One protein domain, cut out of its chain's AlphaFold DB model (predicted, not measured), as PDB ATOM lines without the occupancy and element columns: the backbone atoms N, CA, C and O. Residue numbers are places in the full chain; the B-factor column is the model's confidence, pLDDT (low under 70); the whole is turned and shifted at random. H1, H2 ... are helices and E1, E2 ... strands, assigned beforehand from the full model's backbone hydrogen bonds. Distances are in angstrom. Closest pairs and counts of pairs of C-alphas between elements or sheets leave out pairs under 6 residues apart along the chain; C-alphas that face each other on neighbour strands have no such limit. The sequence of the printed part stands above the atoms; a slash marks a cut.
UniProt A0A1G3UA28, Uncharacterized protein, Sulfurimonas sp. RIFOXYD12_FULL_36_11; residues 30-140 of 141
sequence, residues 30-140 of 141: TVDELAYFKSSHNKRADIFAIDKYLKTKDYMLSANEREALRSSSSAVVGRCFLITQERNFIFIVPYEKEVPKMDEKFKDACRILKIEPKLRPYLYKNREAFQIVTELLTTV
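AT A GLANCE: This is residues 30 to 140 of the 141 residues of an uncharacterized protein of Sulfurimonas sp. RIFOXYD12_FULL_36_11 (UniProt A0A1G3UA28). A four-stranded sheet stands as a slab between helices, with H1 and H2 over one face and H5 over the other, in three layers. H4 grazes the sheet on its way into H5, and H3 lies off the sheet, beyond H4 and H5, at one end of the longest axis. The printed part has 111 residues with five named helices and four named strands, in the order E1 H1 H2 E2 E3 E4 H3 H4 H5, and its class is mixed. The sheet's order is E1 E4 E3 E2, antiparallel throughout. The whole is compact, with a radius of gyration of the C-alphas of 13.4 A and spans of 38 by 30 by 24 A.

IN THESE COORDINATES: E1, residues 34 to 38, begins with C-alpha 34 at (177.350, 138.701, 217.279); residues 30 to 31 pair antiparallel with its residues 34 to 35. H1, residues 43 to 56, is 20.1 A long and begins with C-alpha 43 at (172.046, 139.492, 198.010). H2 is residues 63 to 71. The meander, each strand the antiparallel neighbour of the one before, is E2, residues 74 to 77, E3, residues 81 to 86, 15.8 A, and E4, residues 89 to 94, 16.6 A. H3 is residues 104 to 112 and H4 is residues 120 to 125. H5, residues 127 to 138, is 16.2 A long and ends with C-alpha 138 at (187.453, 126.478, 209.057).

HOW THE PARTS SIT: E1 and E2 are the edge strands. Between E1 and E4, N 35 and O 92 are 2.8 A apart, within hydrogen-bond range; so are N 84 and O 91 of the hairpin E3 and E4, at 2.9 A, and N 77 and O 81 of the hairpin E2 and E3, at 2.8 A. H1 is on the sheet at a height of 9.3 A, over E4 and, only just, E3 with 3 C-alphas. H2, on the same face, lies over E2 at a height of 8.4 A and runs along the strands. With residues 43 to 47 alone H1 touches H2, the closest C-alphas, of Lys 43 and Arg 70, being 6.3 A apart. H5 is on the opposite face, over E4, at a height of 10.0 A. H4 and H5 only just touch, with 3 pairs of C-alphas within 8 A, and only at the corner; the closest, of Leu 123 and Phe 130, are 4.8 A apart. H3 is not on the sheet and only just touches H4, with 3 pairs; the closest C-alphas, of Cys 110 and Arg 120, are 7.3 A apart. H3 and H5 are near each other. Every O i to N i+4 pair is within hydrogen-bond range in H2, H3, H4 and H5, and 9 of 10 in H1.

THE WHOLE: The C-alphas farthest apart, of Ala 63 and Lys 105, are 38.7 A apart. The printed part has no cut and no long link. Its mean pLDDT is 87.4, and residue 140 is under 70.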
ATOM      1  N   THR A  30     172.401 134.042 216.903       90.06
ATOM      2  CA  THR A  30     172.934 135.120 217.733       90.06
ATOM      3  C   THR A  30     173.733 134.501 218.861       90.06
ATOM      4  O   THR A  30     173.287 133.537 219.481       90.06
ATOM      5  N   VAL A  31     174.927 135.026 219.091       85.81
ATOM      6  CA  VAL A  31     175.761 134.690 220.235       85.81
ATOM      7  C   VAL A  31     176.257 135.997 220.811       85.81
ATOM      8  O   VAL A  31     177.019 136.709 220.163       85.81
ATOM      9  N   ASP A  32     175.784 136.309 222.015       84.81
ATOM     10  CA  ASP A  32     176.037 137.593 222.659       84.81
ATOM     11  C   ASP A  32     175.615 138.766 221.736       84.81
ATOM     12  O   ASP A  32     174.448 138.846 221.335       84.81
ATOM     13  N   GLU A  33     176.535 139.652 221.346       87.88
ATOM     14  CA  GLU A  33     176.269 140.741 220.395       87.88
ATOM     15  C   GLU A  33     176.557 140.396 218.915       87.88
ATOM     16  O   GLU A  33     176.273 141.203 218.024       87.88
ATOM     17  N   LEU A  34     177.089 139.202 218.629       90.69
ATOM     18  CA  LEU A  34     177.350 138.701 217.279       90.69
ATOM     19  C   LEU A  34     176.088 138.036 216.742       90.69
ATOM     20  O   LEU A  34     175.626 137.034 217.280       90.69
ATOM     21  N   ALA A  35     175.584 138.506 215.609       92.50
ATOM     22  CA  ALA A  35     174.651 137.740 214.797       92.50
ATOM     23  C   ALA A  35     175.331 137.225 213.541       92.50
ATOM     24  O   ALA A  35     176.154 137.909 212.935       92.50
ATOM     25  N   TYR A  36     174.972 136.021 213.121       92.69
ATOM     26  CA  TYR A  36     175.458 135.458 211.881       92.69
ATOM     27  C   TYR A  36     174.447 134.521 211.237       92.69
ATOM     28  O   TYR A  36     173.610 133.907 211.896       92.69
ATOM     29  N   PHE A  37     174.538 134.399 209.921       90.94
ATOM     30  CA  PHE A  37     173.726 133.468 209.150       90.94
ATOM     31  C   PHE A  37     174.442 133.060 207.869       90.94
ATOM     32  O   PHE A  37     175.398 133.703 207.428       90.94
ATOM     33  N   LYS A  38     173.987 131.965 207.260       89.19
ATOM     34  CA  LYS A  38     174.525 131.498 205.982       89.19
ATOM     35  C   LYS A  38     173.897 132.294 204.837       89.19
ATOM     36  O   LYS A  38     172.676 132.302 204.706       89.19
ATOM     37  N   SER A  39     174.723 132.927 204.004       85.94
ATOM     38  CA  SER A  39     174.258 133.640 202.810       85.94
ATOM     39  C   SER A  39     173.490 132.685 201.902       85.94
ATOM     40  O   SER A  39     173.930 131.566 201.615       85.94
ATOM     41  N   SER A  40     172.338 133.138 201.416       77.88
ATOM     42  CA  SER A  40     171.503 132.362 200.500       77.88
ATOM     43  C   SER A  40     171.964 132.483 199.036       77.88
ATOM     44  O   SER A  40     171.208 132.117 198.131       77.88
ATOM     45  N   HIS A  41     173.167 133.020 198.779       74.44
ATOM     46  CA  HIS A  41     173.678 133.401 197.450       74.44
ATOM     47  C   HIS A  41     172.797 134.424 196.711       74.44
ATOM     48  O   HIS A  41     173.015 134.723 195.537       74.44
ATOM     49  N   ASN A  42     171.811 134.991 197.403       82.62
ATOM     50  CA  ASN A  42     170.920 136.011 196.891       82.62
ATOM     51  C   ASN A  42     171.057 137.242 197.780       82.62
ATOM     52  O   ASN A  42     170.469 137.308 198.858       82.62
ATOM     53  N   LYS A  43     171.789 138.244 197.281       83.12
ATOM     54  CA  LYS A  43     172.046 139.492 198.010       83.12
ATOM     55  C   LYS A  43     170.768 140.174 198.496       83.12
ATOM     56  O   LYS A  43     170.792 140.809 199.539       83.12
ATOM     57  N   ARG A  44     169.651 140.066 197.764       83.19
ATOM     58  CA  ARG A  44     168.377 140.649 198.219       83.19
ATOM     59  C   ARG A  44     167.854 139.942 199.467       83.19
ATOM     60  O   ARG A  44     167.511 140.627 200.422       83.19
ATOM     61  N   ALA A  45     167.848 138.609 199.470       84.12
ATOM     62  CA  ALA A  45     167.424 137.816 200.625       84.12
ATOM     63  C   ALA A  45     168.352 138.044 201.829       84.12
ATOM     64  O   ALA A  45     167.883 138.203 202.952       84.12
ATOM     65  N   ASP A  46     169.657 138.149 201.579       87.50
ATOM     66  CA  ASP A  46     170.658 138.439 202.603       87.50
ATOM     67  C   ASP A  46     170.437 139.826 203.237       87.50
ATOM     68  O   ASP A  46     170.364 139.948 204.459       87.50
ATOM     69  N   ILE A  47     170.255 140.874 202.421       88.38
ATOM     70  CA  ILE A  47     169.946 142.234 202.901       88.38
ATOM     71  C   ILE A  47     168.617 142.255 203.660       88.38
ATOM     72  O   ILE A  47     168.508 142.942 204.671       88.38
ATOM     73  N   PHE A  48     167.619 141.494 203.206       86.69
ATOM     74  CA  PHE A  48     166.342 141.376 203.902       86.69
ATOM     75  C   PHE A  48     166.498 140.721 205.282       86.69
ATOM     76  O   PHE A  48     165.938 141.217 206.258       86.69
ATOM     77  N   ALA A  49     167.299 139.658 205.397       88.38
ATOM     78  CA  ALA A  49     167.616 139.031 206.679       88.38
ATOM     79  C   ALA A  49     168.362 139.995 207.619       88.38
ATOM     80  O   ALA A  49     167.997 140.113 208.790       88.38
ATOM     81  N   ILE A  50     169.344 140.744 207.099       89.75
ATOM     82  CA  ILE A  50     170.058 141.785 207.856       89.75
ATOM     83  C   ILE A  50     169.076 142.857 208.351       89.75
ATOM     84  O   ILE A  50     169.079 143.185 209.531       89.75
ATOM     85  N   ASP A  51     168.213 143.384 207.477       88.81
ATOM     86  CA  ASP A  51     167.206 144.397 207.823       88.81
ATOM     87  C   ASP A  51     166.237 143.883 208.897       88.81
ATOM     88  O   ASP A  51     165.958 144.584 209.869       88.81
ATOM     89  N   LYS A  52     165.779 142.631 208.765       87.12
ATOM     90  CA  LYS A  52     164.914 141.966 209.746       87.12
ATOM     91  C   LYS A  52     165.593 141.860 211.111       87.12
ATOM     92  O   LYS A  52     164.946 142.152 212.110       87.12
ATOM     93  N   TYR A  53     166.870 141.479 211.159       89.56
ATOM     94  CA  TYR A  53     167.634 141.428 212.408       89.56
ATOM     95  C   TYR A  53     167.860 142.816 213.004       89.56
ATOM     96  O   TYR A  53     167.620 143.026 214.185       89.56
ATOM     97  N   LEU A  54     168.274 143.792 212.200       89.44
ATOM     98  CA  LEU A  54     168.538 145.139 212.698       89.44
ATOM     99  C   LEU A  54     167.278 145.795 213.272       89.44
ATOM    100  O   LEU A  54     167.360 146.469 214.295       89.44
ATOM    101  N   LYS A  55     166.100 145.513 212.704       87.12
ATOM    102  CA  LYS A  55     164.815 145.948 213.270       87.12
ATOM    103  C   LYS A  55     164.568 145.407 214.677       87.12
ATOM    104  O   LYS A  55     163.977 146.117 215.484       87.12
ATOM    105  N   THR A  56     165.031 144.196 215.006       87.06
ATOM    106  CA  THR A  56     164.937 143.675 216.388       87.06
ATOM    107  C   THR A  56     165.894 144.387 217.345       87.06
ATOM    108  O   THR A  56     165.691 144.348 218.556       87.06
ATOM    109  N   LYS A  57     166.909 145.069 216.805       86.00
ATOM    110  CA  LYS A  57     167.856 145.937 217.516       86.00
ATOM    111  C   LYS A  57     167.485 147.427 217.431       86.00
ATOM    112  O   LYS A  57     168.350 148.268 217.653       86.00
ATOM    113  N   ASP A  58     166.228 147.745 217.105       86.44
ATOM    114  CA  ASP A  58     165.709 149.117 216.958       86.44
ATOM    115  C   ASP A  58     166.444 149.951 215.887       86.44
ATOM    116  O   ASP A  58     166.560 151.172 215.964       86.44
ATOM    117  N   TYR A  59     166.973 149.289 214.855       88.56
ATOM    118  CA  TYR A  59     167.729 149.936 213.790       88.56
ATOM    119  C   TYR A  59     167.174 149.589 212.405       88.56
ATOM    120  O   TYR A  59     166.935 148.431 212.074       88.56
ATOM    121  N   MET A  60     166.991 150.599 211.554       86.69
ATOM    122  CA  MET A  60     166.505 150.415 210.186       86.69
ATOM    123  C   MET A  60     167.549 150.888 209.178       86.69
ATOM    124  O   MET A  60     168.040 152.011 209.268       86.69
ATOM    125  N   LEU A  61     167.833 150.047 208.182       87.06
ATOM    126  CA  LEU A  61     168.769 150.384 207.114       87.06
ATOM    127  C   LEU A  61     168.215 151.485 206.208       87.06
ATOM    128  O   LEU A  61     167.099 151.394 205.688       87.06
ATOM    129  N   SER A  62     169.051 152.481 205.934       86.44
ATOM    130  CA  SER A  62     168.786 153.493 204.912       86.44
ATOM    131  C   SER A  62     169.013 152.941 203.498       86.44
ATOM    132  O   SER A  62     169.754 151.978 203.297       86.44
ATOM    133  N   ALA A  63     168.429 153.583 202.479       85.44
ATOM    134  CA  ALA A  63     168.605 153.183 201.075       85.44
ATOM    135  C   ALA A  63     170.091 153.100 200.661       85.44
ATOM    136  O   ALA A  63     170.505 152.106 200.068       85.44
ATOM    137  N   ASN A  64     170.900 154.083 201.073       86.94
ATOM    138  CA  ASN A  64     172.345 154.102 200.813       86.94
ATOM    139  C   ASN A  64     173.087 152.935 201.484       86.94
ATOM    140  O   ASN A  64     174.047 152.409 200.931       86.94
ATOM    141  N   GLU A  65     172.650 152.503 202.666       89.00
ATOM    142  CA  GLU A  65     173.286 151.403 203.402       89.00
ATOM    143  C   GLU A  65     172.953 150.053 202.778       89.00
ATOM    144  O   GLU A  65     173.829 149.205 202.626       89.00
ATOM    145  N   ARG A  66     171.705 149.875 202.334       88.12
ATOM    146  CA  ARG A  66     171.304 148.700 201.548       88.12
ATOM    147  C   ARG A  66     172.100 148.608 200.250       88.12
ATOM    148  O   ARG A  66     172.515 147.518 199.863       88.12
ATOM    149  N   GLU A  67     172.337 149.735 199.583       88.31
ATOM    150  CA  GLU A  67     173.179 149.774 198.388       88.31
ATOM    151  C   GLU A  67     174.646 149.449 198.704       88.31
ATOM    152  O   GLU A  67     175.260 148.643 198.000       88.31
ATOM    153  N   ALA A  68     175.185 149.974 199.811       89.12
ATOM    154  CA  ALA A  68     176.528 149.644 200.279       89.12
ATOM    155  C   ALA A  68     176.690 148.138 200.542       89.12
ATOM    156  O   ALA A  68     177.644 147.545 200.048       89.12
ATOM    157  N   LEU A  69     175.726 147.505 201.220       88.50
ATOM    158  CA  LEU A  69     175.687 146.051 201.450       88.50
ATOM    159  C   LEU A  69     175.553 145.244 200.152       88.50
ATOM    160  O   LEU A  69     175.988 144.098 200.062       88.50
ATOM    161  N   ARG A  70     174.936 145.825 199.119       86.12
ATOM    162  CA  ARG A  70     174.796 145.172 197.816       86.12
ATOM    163  C   ARG A  70     176.084 145.238 197.003       86.12
ATOM    164  O   ARG A  70     176.384 144.292 196.271       86.12
ATOM    165  N   SER A  71     176.811 146.344 197.098       86.62
ATOM    166  CA  SER A  71     178.036 146.589 196.335       86.62
ATOM    167  C   SER A  71     179.275 146.003 197.020       86.62
ATOM    168  O   SER A  71     180.128 145.413 196.361       86.62
ATOM    169  N   SER A  72     179.336 146.090 198.349       87.12
ATOM    170  CA  SER A  72     180.489 145.699 199.161       87.12
ATOM    171  C   SER A  72     180.174 144.495 200.039       87.12
ATOM    172  O   SER A  72     179.087 144.396 200.599       87.12
ATOM    173  N   SER A  73     181.154 143.606 200.209       86.06
ATOM    174  CA  SER A  73     181.047 142.490 201.156       86.06
ATOM    175  C   SER A  73     181.081 142.956 202.607       86.06
ATOM    176  O   SER A  73     180.630 142.223 203.472       86.06
ATOM    177  N   SER A  74     181.577 144.162 202.895       90.31
ATOM    178  CA  SER A  74     181.479 144.742 204.229       90.31
ATOM    179  C   SER A  74     181.014 146.189 204.212       90.31
ATOM    180  O   SER A  74     181.415 146.996 203.370       90.31
ATOM    181  N   ALA A  75     180.144 146.520 205.159       92.00
ATOM    182  CA  ALA A  75     179.596 147.852 205.327       92.00
ATOM    183  C   ALA A  75     179.339 148.140 206.805       92.00
ATOM    184  O   ALA A  75     178.874 147.291 207.563       92.00
ATOM    185  N   VAL A  76     179.631 149.375 207.205       91.25
ATOM    186  CA  VAL A  76     179.254 149.891 208.521       91.25
ATOM    187  C   VAL A  76     177.958 150.663 208.348       91.25
ATOM    188  O   VAL A  76     177.903 151.574 207.521       91.25
ATOM    189  N   VAL A  77     176.944 150.316 209.132       89.62
ATOM    190  CA  VAL A  77     175.617 150.933 209.095       89.62
ATOM    191  C   VAL A  77     175.357 151.682 210.395       89.62
ATOM    192  O   VAL A  77     175.706 151.233 211.493       89.62
ATOM    193  N   GLY A  78     174.853 152.902 210.270       84.06
ATOM    194  CA  GLY A  78     174.490 153.773 211.384       84.06
ATOM    195  C   GLY A  78     175.654 154.204 212.264       84.06
ATOM    196  O   GLY A  78     175.427 154.848 213.280       84.06
ATOM    197  N   ARG A  79     176.898 153.845 211.906       86.00
ATOM    198  CA  ARG A  79     178.062 153.879 212.812       86.00
ATOM    199  C   ARG A  79     177.832 153.088 214.114       86.00
ATOM    200  O   ARG A  79     178.537 153.339 215.089       86.00
ATOM    201  N   CYS A  80     176.879 152.156 214.093       88.12
ATOM    202  CA  CYS A  80     176.474 151.324 215.224       88.12
ATOM    203  C   CYS A  80     176.729 149.845 214.951       88.12
ATOM    204  O   CYS A  80     177.116 149.136 215.869       88.12
ATOM    205  N   PHE A  81     176.565 149.388 213.706       92.25
ATOM    206  CA  PHE A  81     176.740 147.984 213.347       92.25
ATOM    207  C   PHE A  81     177.700 147.834 212.173       92.25
ATOM    208  O   PHE A  81     177.700 148.629 211.234       92.25
ATOM    209  N   LEU A  82     178.523 146.798 212.223       93.06
ATOM    210  CA  LEU A  82     179.347 146.334 211.124       93.06
ATOM    211  C   LEU A  82     178.730 145.052 210.584       93.06
ATOM    212  O   LEU A  82     178.557 144.083 211.319       93.06
ATOM    213  N   ILE A  83     178.450 145.047 209.289       93.50
ATOM    214  CA  ILE A  83     178.061 143.852 208.560       93.50
ATOM    215  C   ILE A  83     179.211 143.462 207.650       93.50
ATOM    216  O   ILE A  83     179.712 144.293 206.892       93.50
ATOM    217  N   THR A  84     179.620 142.203 207.711       92.62
ATOM    218  CA  THR A  84     180.640 141.656 206.825       92.62
ATOM    219  C   THR A  84     180.250 140.272 206.341       92.62
ATOM    220  O   THR A  84     179.790 139.428 207.103       92.62
ATOM    221  N   GLN A  85     180.435 140.042 205.053       89.94
ATOM    222  CA  GLN A  85     180.243 138.773 204.389       89.94
ATOM    223  C   GLN A  85     181.609 138.118 204.218       89.94
ATOM    224  O   GLN A  85     182.423 138.553 203.406       89.94
ATOM    225  N   GLU A  86     181.827 137.036 204.956       87.56
ATOM    226  CA  GLU A  86     183.038 136.230 204.883       87.56
ATOM    227  C   GLU A  86     182.673 134.835 204.367       87.56
ATOM    228  O   GLU A  86     181.902 134.090 204.979       87.56
ATOM    229  N   ARG A  87     183.239 134.464 203.214       84.81
ATOM    230  CA  ARG A  87     182.920 133.215 202.502       84.81
ATOM    231  C   ARG A  87     181.409 133.113 202.209       84.81
ATOM    232  O   ARG A  87     180.888 133.883 201.407       84.81
ATOM    233  N   ASN A  88     180.720 132.176 202.863       87.44
ATOM    234  CA  ASN A  88     179.279 131.931 202.738       87.44
ATOM    235  C   ASN A  88     178.499 132.375 203.981       87.44
ATOM    236  O   ASN A  88     177.335 132.009 204.124       87.44
ATOM    237  N   PHE A  89     179.122 133.118 204.893       90.00
ATOM    238  CA  PHE A  89     178.487 133.591 206.113       90.00
ATOM    239  C   PHE A  89     178.467 135.109 206.149       90.00
ATOM    240  O   PHE A  89     179.396 135.776 205.699       90.00
ATOM    241  N   ILE A  90     177.382 135.644 206.684       91.81
ATOM    242  CA  ILE A  90     177.227 137.062 206.958       91.81
ATOM    243  C   ILE A  90     177.267 137.221 208.463       91.81
ATOM    244  O   ILE A  90     176.557 136.519 209.176       91.81
ATOM    245  N   PHE A  91     178.106 138.140 208.915       93.12
ATOM    246  CA  PHE A  91     178.319 138.490 210.304       93.12
ATOM    247  C   PHE A  91     177.838 139.917 210.523       93.12
ATOM    248  O   PHE A  91     178.148 140.808 209.735       93.12
ATOM    249  N   ILE A  92     177.084 140.125 211.592       93.50
ATOM    250  CA  ILE A  92     176.561 141.409 212.036       93.50
ATOM    251  C   ILE A  92     177.031 141.581 213.475       93.50
ATOM    252  O   ILE A  92     176.673 140.792 214.346       93.50
ATOM    253  N   VAL A  93     177.840 142.601 213.722       93.62
ATOM    254  CA  VAL A  93     178.394 142.902 215.048       93.62
ATOM    255  C   VAL A  93     178.215 144.377 215.368       93.62
ATOM    256  O   VAL A  93     178.087 145.183 214.439       93.62
ATOM    257  N   PRO A  94     178.232 144.781 216.646       91.38
ATOM    258  CA  PRO A  94     178.382 146.186 216.988       91.38
ATOM    259  C   PRO A  94     179.701 146.732 216.422       91.38
ATOM    260  O   PRO A  94     180.741 146.068 216.412       91.38
ATOM    261  N   TYR A  95     179.640 147.944 215.874       90.56
ATOM    262  CA  TYR A  95     180.782 148.589 215.244       90.56
ATOM    263  C   TYR A  95     181.702 149.218 216.288       90.56
ATOM    264  O   TYR A  95     181.404 150.265 216.865       90.56
ATOM    265  N   GLU A  96     182.876 148.619 216.436       86.56
ATOM    266  CA  GLU A  96     183.916 149.102 217.332       86.56
ATOM    267  C   GLU A  96     184.746 150.201 216.660       86.56
ATOM    268  O   GLU A  96     185.549 149.951 215.759       86.56
ATOM    269  N   LYS A  97     184.561 151.447 217.112       79.44
ATOM    270  CA  LYS A  97     185.340 152.603 216.628       79.44
ATOM    271  C   LYS A  97     186.789 152.562 217.100       79.44
ATOM    272  O   LYS A  97     187.680 153.043 216.404       79.44
ATOM    273  N   GLU A  98     187.010 152.019 218.289       80.06
ATOM    274  CA  GLU A  98     188.327 151.927 218.898       80.06
ATOM    275  C   GLU A  98     188.932 150.557 218.625       80.06
ATOM    276  O   GLU A  98     188.389 149.522 219.012       80.06
ATOM    277  N   VAL A  99     190.087 150.558 217.963       78.38
ATOM    278  CA  VAL A  99     190.851 149.342 217.703       78.38
ATOM    279  C   VAL A  99     191.831 149.141 218.861       78.38
ATOM    280  O   VAL A  99     192.808 149.892 218.954       78.38
ATOM    281  N   PRO A 100     191.611 148.160 219.758       79.81
ATOM    282  CA  PRO A 100     192.530 147.910 220.860       79.81
ATOM    283  C   PRO A 100     193.892 147.436 220.339       79.81
ATOM    284  O   PRO A 100     194.027 146.964 219.202       79.81
ATOM    285  N   LYS A 101     194.925 147.514 221.188       84.25
ATOM    286  CA  LYS A 101     196.221 146.883 220.904       84.25
ATOM    287  C   LYS A 101     196.051 145.362 220.887       84.25
ATOM    288  O   LYS A 101     196.151 144.706 221.913       84.25
ATOM    289  N   MET A 102     195.776 144.830 219.701       86.00
ATOM    290  CA  MET A 102     195.654 143.395 219.465       86.00
ATOM    291  C   MET A 102     197.030 142.729 219.432       86.00
ATOM    292  O   MET A 102     197.974 143.270 218.843       86.00
ATOM    293  N   ASP A 103     197.088 141.529 220.001       88.62
ATOM    294  CA  ASP A 103     198.260 140.657 220.002       88.62
ATOM    295  C   ASP A 103     198.656 140.240 218.573       88.62
ATOM    296  O   ASP A 103     197.793 140.057 217.705       88.62
ATOM    297  N   GLU A 104     199.953 140.080 218.306       88.31
ATOM    298  CA  GLU A 104     200.440 139.685 216.976       88.31
ATOM    299  C   GLU A 104     199.922 138.305 216.565       88.31
ATOM    300  O   GLU A 104     199.511 138.135 215.416       88.31
ATOM    301  N   LYS A 105     199.821 137.358 217.511       87.75
ATOM    302  CA  LYS A 105     199.284 136.014 217.242       87.75
ATOM    303  C   LYS A 105     197.841 136.062 216.749       87.75
ATOM    304  O   LYS A 105     197.463 135.327 215.841       87.75
ATOM    305  N   PHE A 106     197.034 136.951 217.326       89.06
ATOM    306  CA  PHE A 106     195.641 137.132 216.924       89.06
ATOM    307  C   PHE A 106     195.537 137.737 215.521       89.06
ATOM    308  O   PHE A 106     194.771 137.259 214.687       89.06
ATOM    309  N   LYS A 107     196.341 138.769 215.235       86.25
ATOM    310  CA  LYS A 107     196.372 139.397 213.906       86.25
ATOM    311  C   LYS A 107     196.776 138.403 212.823       86.25
ATOM    312  O   LYS A 107     196.196 138.442 211.739       86.25
ATOM    313  N   ASP A 108     197.741 137.537 213.118       90.19
ATOM    314  CA  ASP A 108     198.184 136.490 212.204       90.19
ATOM    315  C   ASP A 108     197.075 135.457 211.947       90.19
ATOM    316  O   ASP A 108     196.711 135.234 210.794       90.19
ATOM    317  N   ALA A 109     196.419 134.955 213.000       87.75
ATOM    318  CA  ALA A 109     195.275 134.050 212.867       87.75
ATOM    319  C   ALA A 109     194.145 134.661 212.017       87.75
ATOM    320  O   ALA A 109     193.656 134.039 211.072       87.75
ATOM    321  N   CYS A 110     193.780 135.924 212.274       88.88
ATOM    322  CA  CYS A 110     192.810 136.649 211.452       88.88
ATOM    323  C   CYS A 110     193.266 136.801 209.995       88.88
ATOM    324  O   CYS A 110     192.431 136.780 209.094       88.88
ATOM    325  N   ARG A 111     194.569 136.968 209.741       86.88
ATOM    326  CA  ARG A 111     195.126 137.099 208.388       86.88
ATOM    327  C   ARG A 111     195.069 135.779 207.625       86.88
ATOM    328  O   ARG A 111     194.697 135.797 206.455       86.88
ATOM    329  N   ILE A 112     195.369 134.662 208.289       88.12
ATOM    330  CA  ILE A 112     195.234 133.304 207.740       88.12
ATOM    331  C   ILE A 112     193.774 133.041 207.349       88.12
ATOM    332  O   ILE A 112     193.493 132.585 206.243       88.12
ATOM    333  N   LEU A 113     192.838 133.411 208.227       84.88
ATOM    334  CA  LEU A 113     191.399 133.249 208.005       84.88
ATOM    335  C   LEU A 113     190.791 134.303 207.062       84.88
ATOM    336  O   LEU A 113     189.626 134.176 206.697       84.88
ATOM    337  N   LYS A 114     191.581 135.305 206.644       86.19
ATOM    338  CA  LYS A 114     191.189 136.465 205.822       86.19
ATOM    339  C   LYS A 114     190.093 137.358 206.422       86.19
ATOM    340  O   LYS A 114     189.485 138.129 205.691       86.19
ATOM    341  N   ILE A 115     189.956 137.349 207.748       88.38
ATOM    342  CA  ILE A 115     188.956 138.126 208.486       88.38
ATOM    343  C   ILE A 115     189.122 139.633 208.241       88.38
ATOM    344  O   ILE A 115     190.218 140.200 208.407       88.38
ATOM    345  N   GLU A 116     187.997 140.278 207.930       87.19
ATOM    346  CA  GLU A 116     187.853 141.720 207.712       87.19
ATOM    347  C   GLU A 116     188.450 142.541 208.879       87.19
ATOM    348  O   GLU A 116     188.137 142.284 210.046       87.19
ATOM    349  N   PRO A 117     189.342 143.516 208.618       86.62
ATOM    350  CA  PRO A 117     190.045 144.273 209.659       86.62
ATOM    351  C   PRO A 117     189.144 145.013 210.660       86.62
ATOM    352  O   PRO A 117     189.529 145.123 211.822       86.62
ATOM    353  N   LYS A 118     187.966 145.482 210.249       87.38
ATOM    354  CA  LYS A 118     186.946 146.126 211.091       87.38
ATOM    355  C   LYS A 118     186.226 145.133 212.000       87.38
ATOM    356  O   LYS A 118     185.739 145.541 213.046       87.38
ATOM    357  N   LEU A 119     186.182 143.846 211.644       88.56
ATOM    358  CA  LEU A 119     185.591 142.799 212.485       88.56
ATOM    359  C   LEU A 119     186.557 142.370 213.607       88.56
ATOM    360  O   LEU A 119     186.132 142.041 214.713       88.56
ATOM    361  N   ARG A 120     187.872 142.438 213.359       89.25
ATOM    362  CA  ARG A 120     188.935 142.079 214.321       89.25
ATOM    363  C   ARG A 120     188.815 142.721 215.712       89.25
ATOM    364  O   ARG A 120     188.968 141.971 216.671       89.25
ATOM    365  N   PRO A 121     188.572 144.039 215.882       90.50
ATOM    366  CA  PRO A 121     188.454 144.644 217.211       90.50
ATOM    367  C   PRO A 121     187.328 144.023 218.045       90.50
ATOM    368  O   PRO A 121     187.542 143.738 219.222       90.50
ATOM    369  N   TYR A 122     186.179 143.740 217.428       90.44
ATOM    370  CA  TYR A 122     185.063 143.080 218.098       90.44
ATOM    371  C   TYR A 122     185.422 141.643 218.502       90.44
ATOM    372  O   TYR A 122     185.264 141.265 219.660       90.44
ATOM    373  N   LEU A 123     185.993 140.859 217.581       89.94
ATOM    374  CA  LEU A 123     186.413 139.479 217.863       89.94
ATOM    375  C   LEU A 123     187.537 139.395 218.904       89.94
ATOM    376  O   LEU A 123     187.636 138.420 219.641       89.94
ATOM    377  N   TYR A 124     188.395 140.411 218.985       89.69
ATOM    378  CA  TYR A 124     189.446 140.454 219.994       89.69
ATOM    379  C   TYR A 124     188.880 140.667 221.403       89.69
ATOM    380  O   TYR A 124     189.376 140.070 222.357       89.69
ATOM    381  N   LYS A 125     187.836 141.499 221.531       88.25
ATOM    382  CA  LYS A 125     187.114 141.697 222.796       88.25
ATOM    383  C   LYS A 125     186.268 140.473 223.156       88.25
ATOM    384  O   LYS A 125     186.276 140.052 224.308       88.25
ATOM    385  N   ASN A 126     185.610 139.872 222.164       88.56
ATOM    386  CA  ASN A 126     184.705 138.739 222.337       88.56
ATOM    387  C   ASN A 126     185.331 137.428 221.853       88.56
ATOM    388  O   ASN A 126     185.208 137.033 220.692       88.56
ATOM    389  N   ARG A 127     185.975 136.717 222.788       86.31
ATOM    390  CA  ARG A 127     186.627 135.424 222.521       86.31
ATOM    391  C   ARG A 127     185.665 134.363 221.988       86.31
ATOM    392  O   ARG A 127     186.036 133.646 221.064       86.31
ATOM    393  N   GLU A 128     184.449 134.286 222.521       88.00
ATOM    394  CA  GLU A 128     183.428 133.336 222.050       88.00
ATOM    395  C   GLU A 128     183.048 133.610 220.590       88.00
ATOM    396  O   GLU A 128     183.073 132.703 219.757       88.00
ATOM    397  N   ALA A 129     182.814 134.880 220.244       89.44
ATOM    398  CA  ALA A 129     182.551 135.284 218.867       89.44
ATOM    399  C   ALA A 129     183.719 134.921 217.935       89.44
ATOM    400  O   ALA A 129     183.499 134.411 216.837       89.44
ATOM    401  N   PHE A 130     184.967 135.125 218.374       90.06
ATOM    402  CA  PHE A 130     186.145 134.722 217.603       90.06
ATOM    403  C   PHE A 130     186.208 133.213 217.356       90.06
ATOM    404  O   PHE A 130     186.527 132.797 216.239       90.06
ATOM    405  N   GLN A 131     185.897 132.396 218.365       89.25
ATOM    406  CA  GLN A 131     185.871 130.940 218.222       89.25
ATOM    407  C   GLN A 131     184.819 130.500 217.206       89.25
ATOM    408  O   GLN A 131     185.147 129.737 216.305       89.25
ATOM    409  N   ILE A 132     183.604 131.048 217.286       89.81
ATOM    410  CA  ILE A 132     182.516 130.730 216.353       89.81
ATOM    411  C   ILE A 132     182.880 131.136 214.929       89.81
ATOM    412  O   ILE A 132     182.766 130.331 214.011       89.81
ATOM    413  N   VAL A 133     183.356 132.369 214.727       89.44
ATOM    414  CA  VAL A 133     183.775 132.835 213.398       89.44
ATOM    415  C   VAL A 133     184.875 131.930 212.849       89.44
ATOM    416  O   VAL A 133     184.793 131.488 211.708       89.44
ATOM    417  N   THR A 134     185.877 131.600 213.662       89.19
ATOM    418  CA  THR A 134     186.968 130.710 213.251       89.19
ATOM    419  C   THR A 134     186.456 129.320 212.888       89.19
ATOM    420  O   THR A 134     186.821 128.800 211.839       89.19
ATOM    421  N   GLU A 135     185.585 128.728 213.702       89.38
ATOM    422  CA  GLU A 135     184.999 127.408 213.460       89.38
ATOM    423  C   GLU A 135     184.171 127.384 212.169       89.38
ATOM    424  O   GLU A 135     184.353 126.499 211.328       89.38
ATOM    425  N   LEU A 136     183.323 128.393 211.958       87.81
ATOM    426  CA  LEU A 136     182.506 128.530 210.752       87.81
ATOM    427  C   LEU A 136     183.362 128.702 209.499       87.81
ATOM    428  O   LEU A 136     183.048 128.133 208.455       87.81
ATOM    429  N   LEU A 137     184.443 129.480 209.583       86.44
ATOM    430  CA  LEU A 137     185.346 129.675 208.457       86.44
ATOM    431  C   LEU A 137     186.185 128.417 208.194       86.44
ATOM    432  O   LEU A 137     186.341 128.053 207.035       86.44
ATOM    433  N   THR A 138     186.666 127.713 209.218       84.75
ATOM    434  CA  THR A 138     187.453 126.478 209.057       84.75
ATOM    435  C   THR A 138     186.614 125.301 208.558       84.75
ATOM    436  O   THR A 138     187.100 124.521 207.750       84.75
ATOM    437  N   THR A 139     185.343 125.189 208.953       75.88
ATOM    438  CA  THR A 139     184.449 124.091 208.520       75.88
ATOM    439  C   THR A 139     184.164 124.100 207.010       75.88
ATOM    440  O   THR A 139     183.728 123.102 206.443       75.88
ATOM    441  N   VAL A 140     184.396 125.229 206.334       62.12
ATOM    442  CA  VAL A 140     184.167 125.398 204.886       62.12
ATOM    443  C   VAL A 140     185.469 125.239 204.077       62.12
ATOM    444  O   VAL A 140     185.481 125.534 202.884       62.12
TER     445      VAL A 140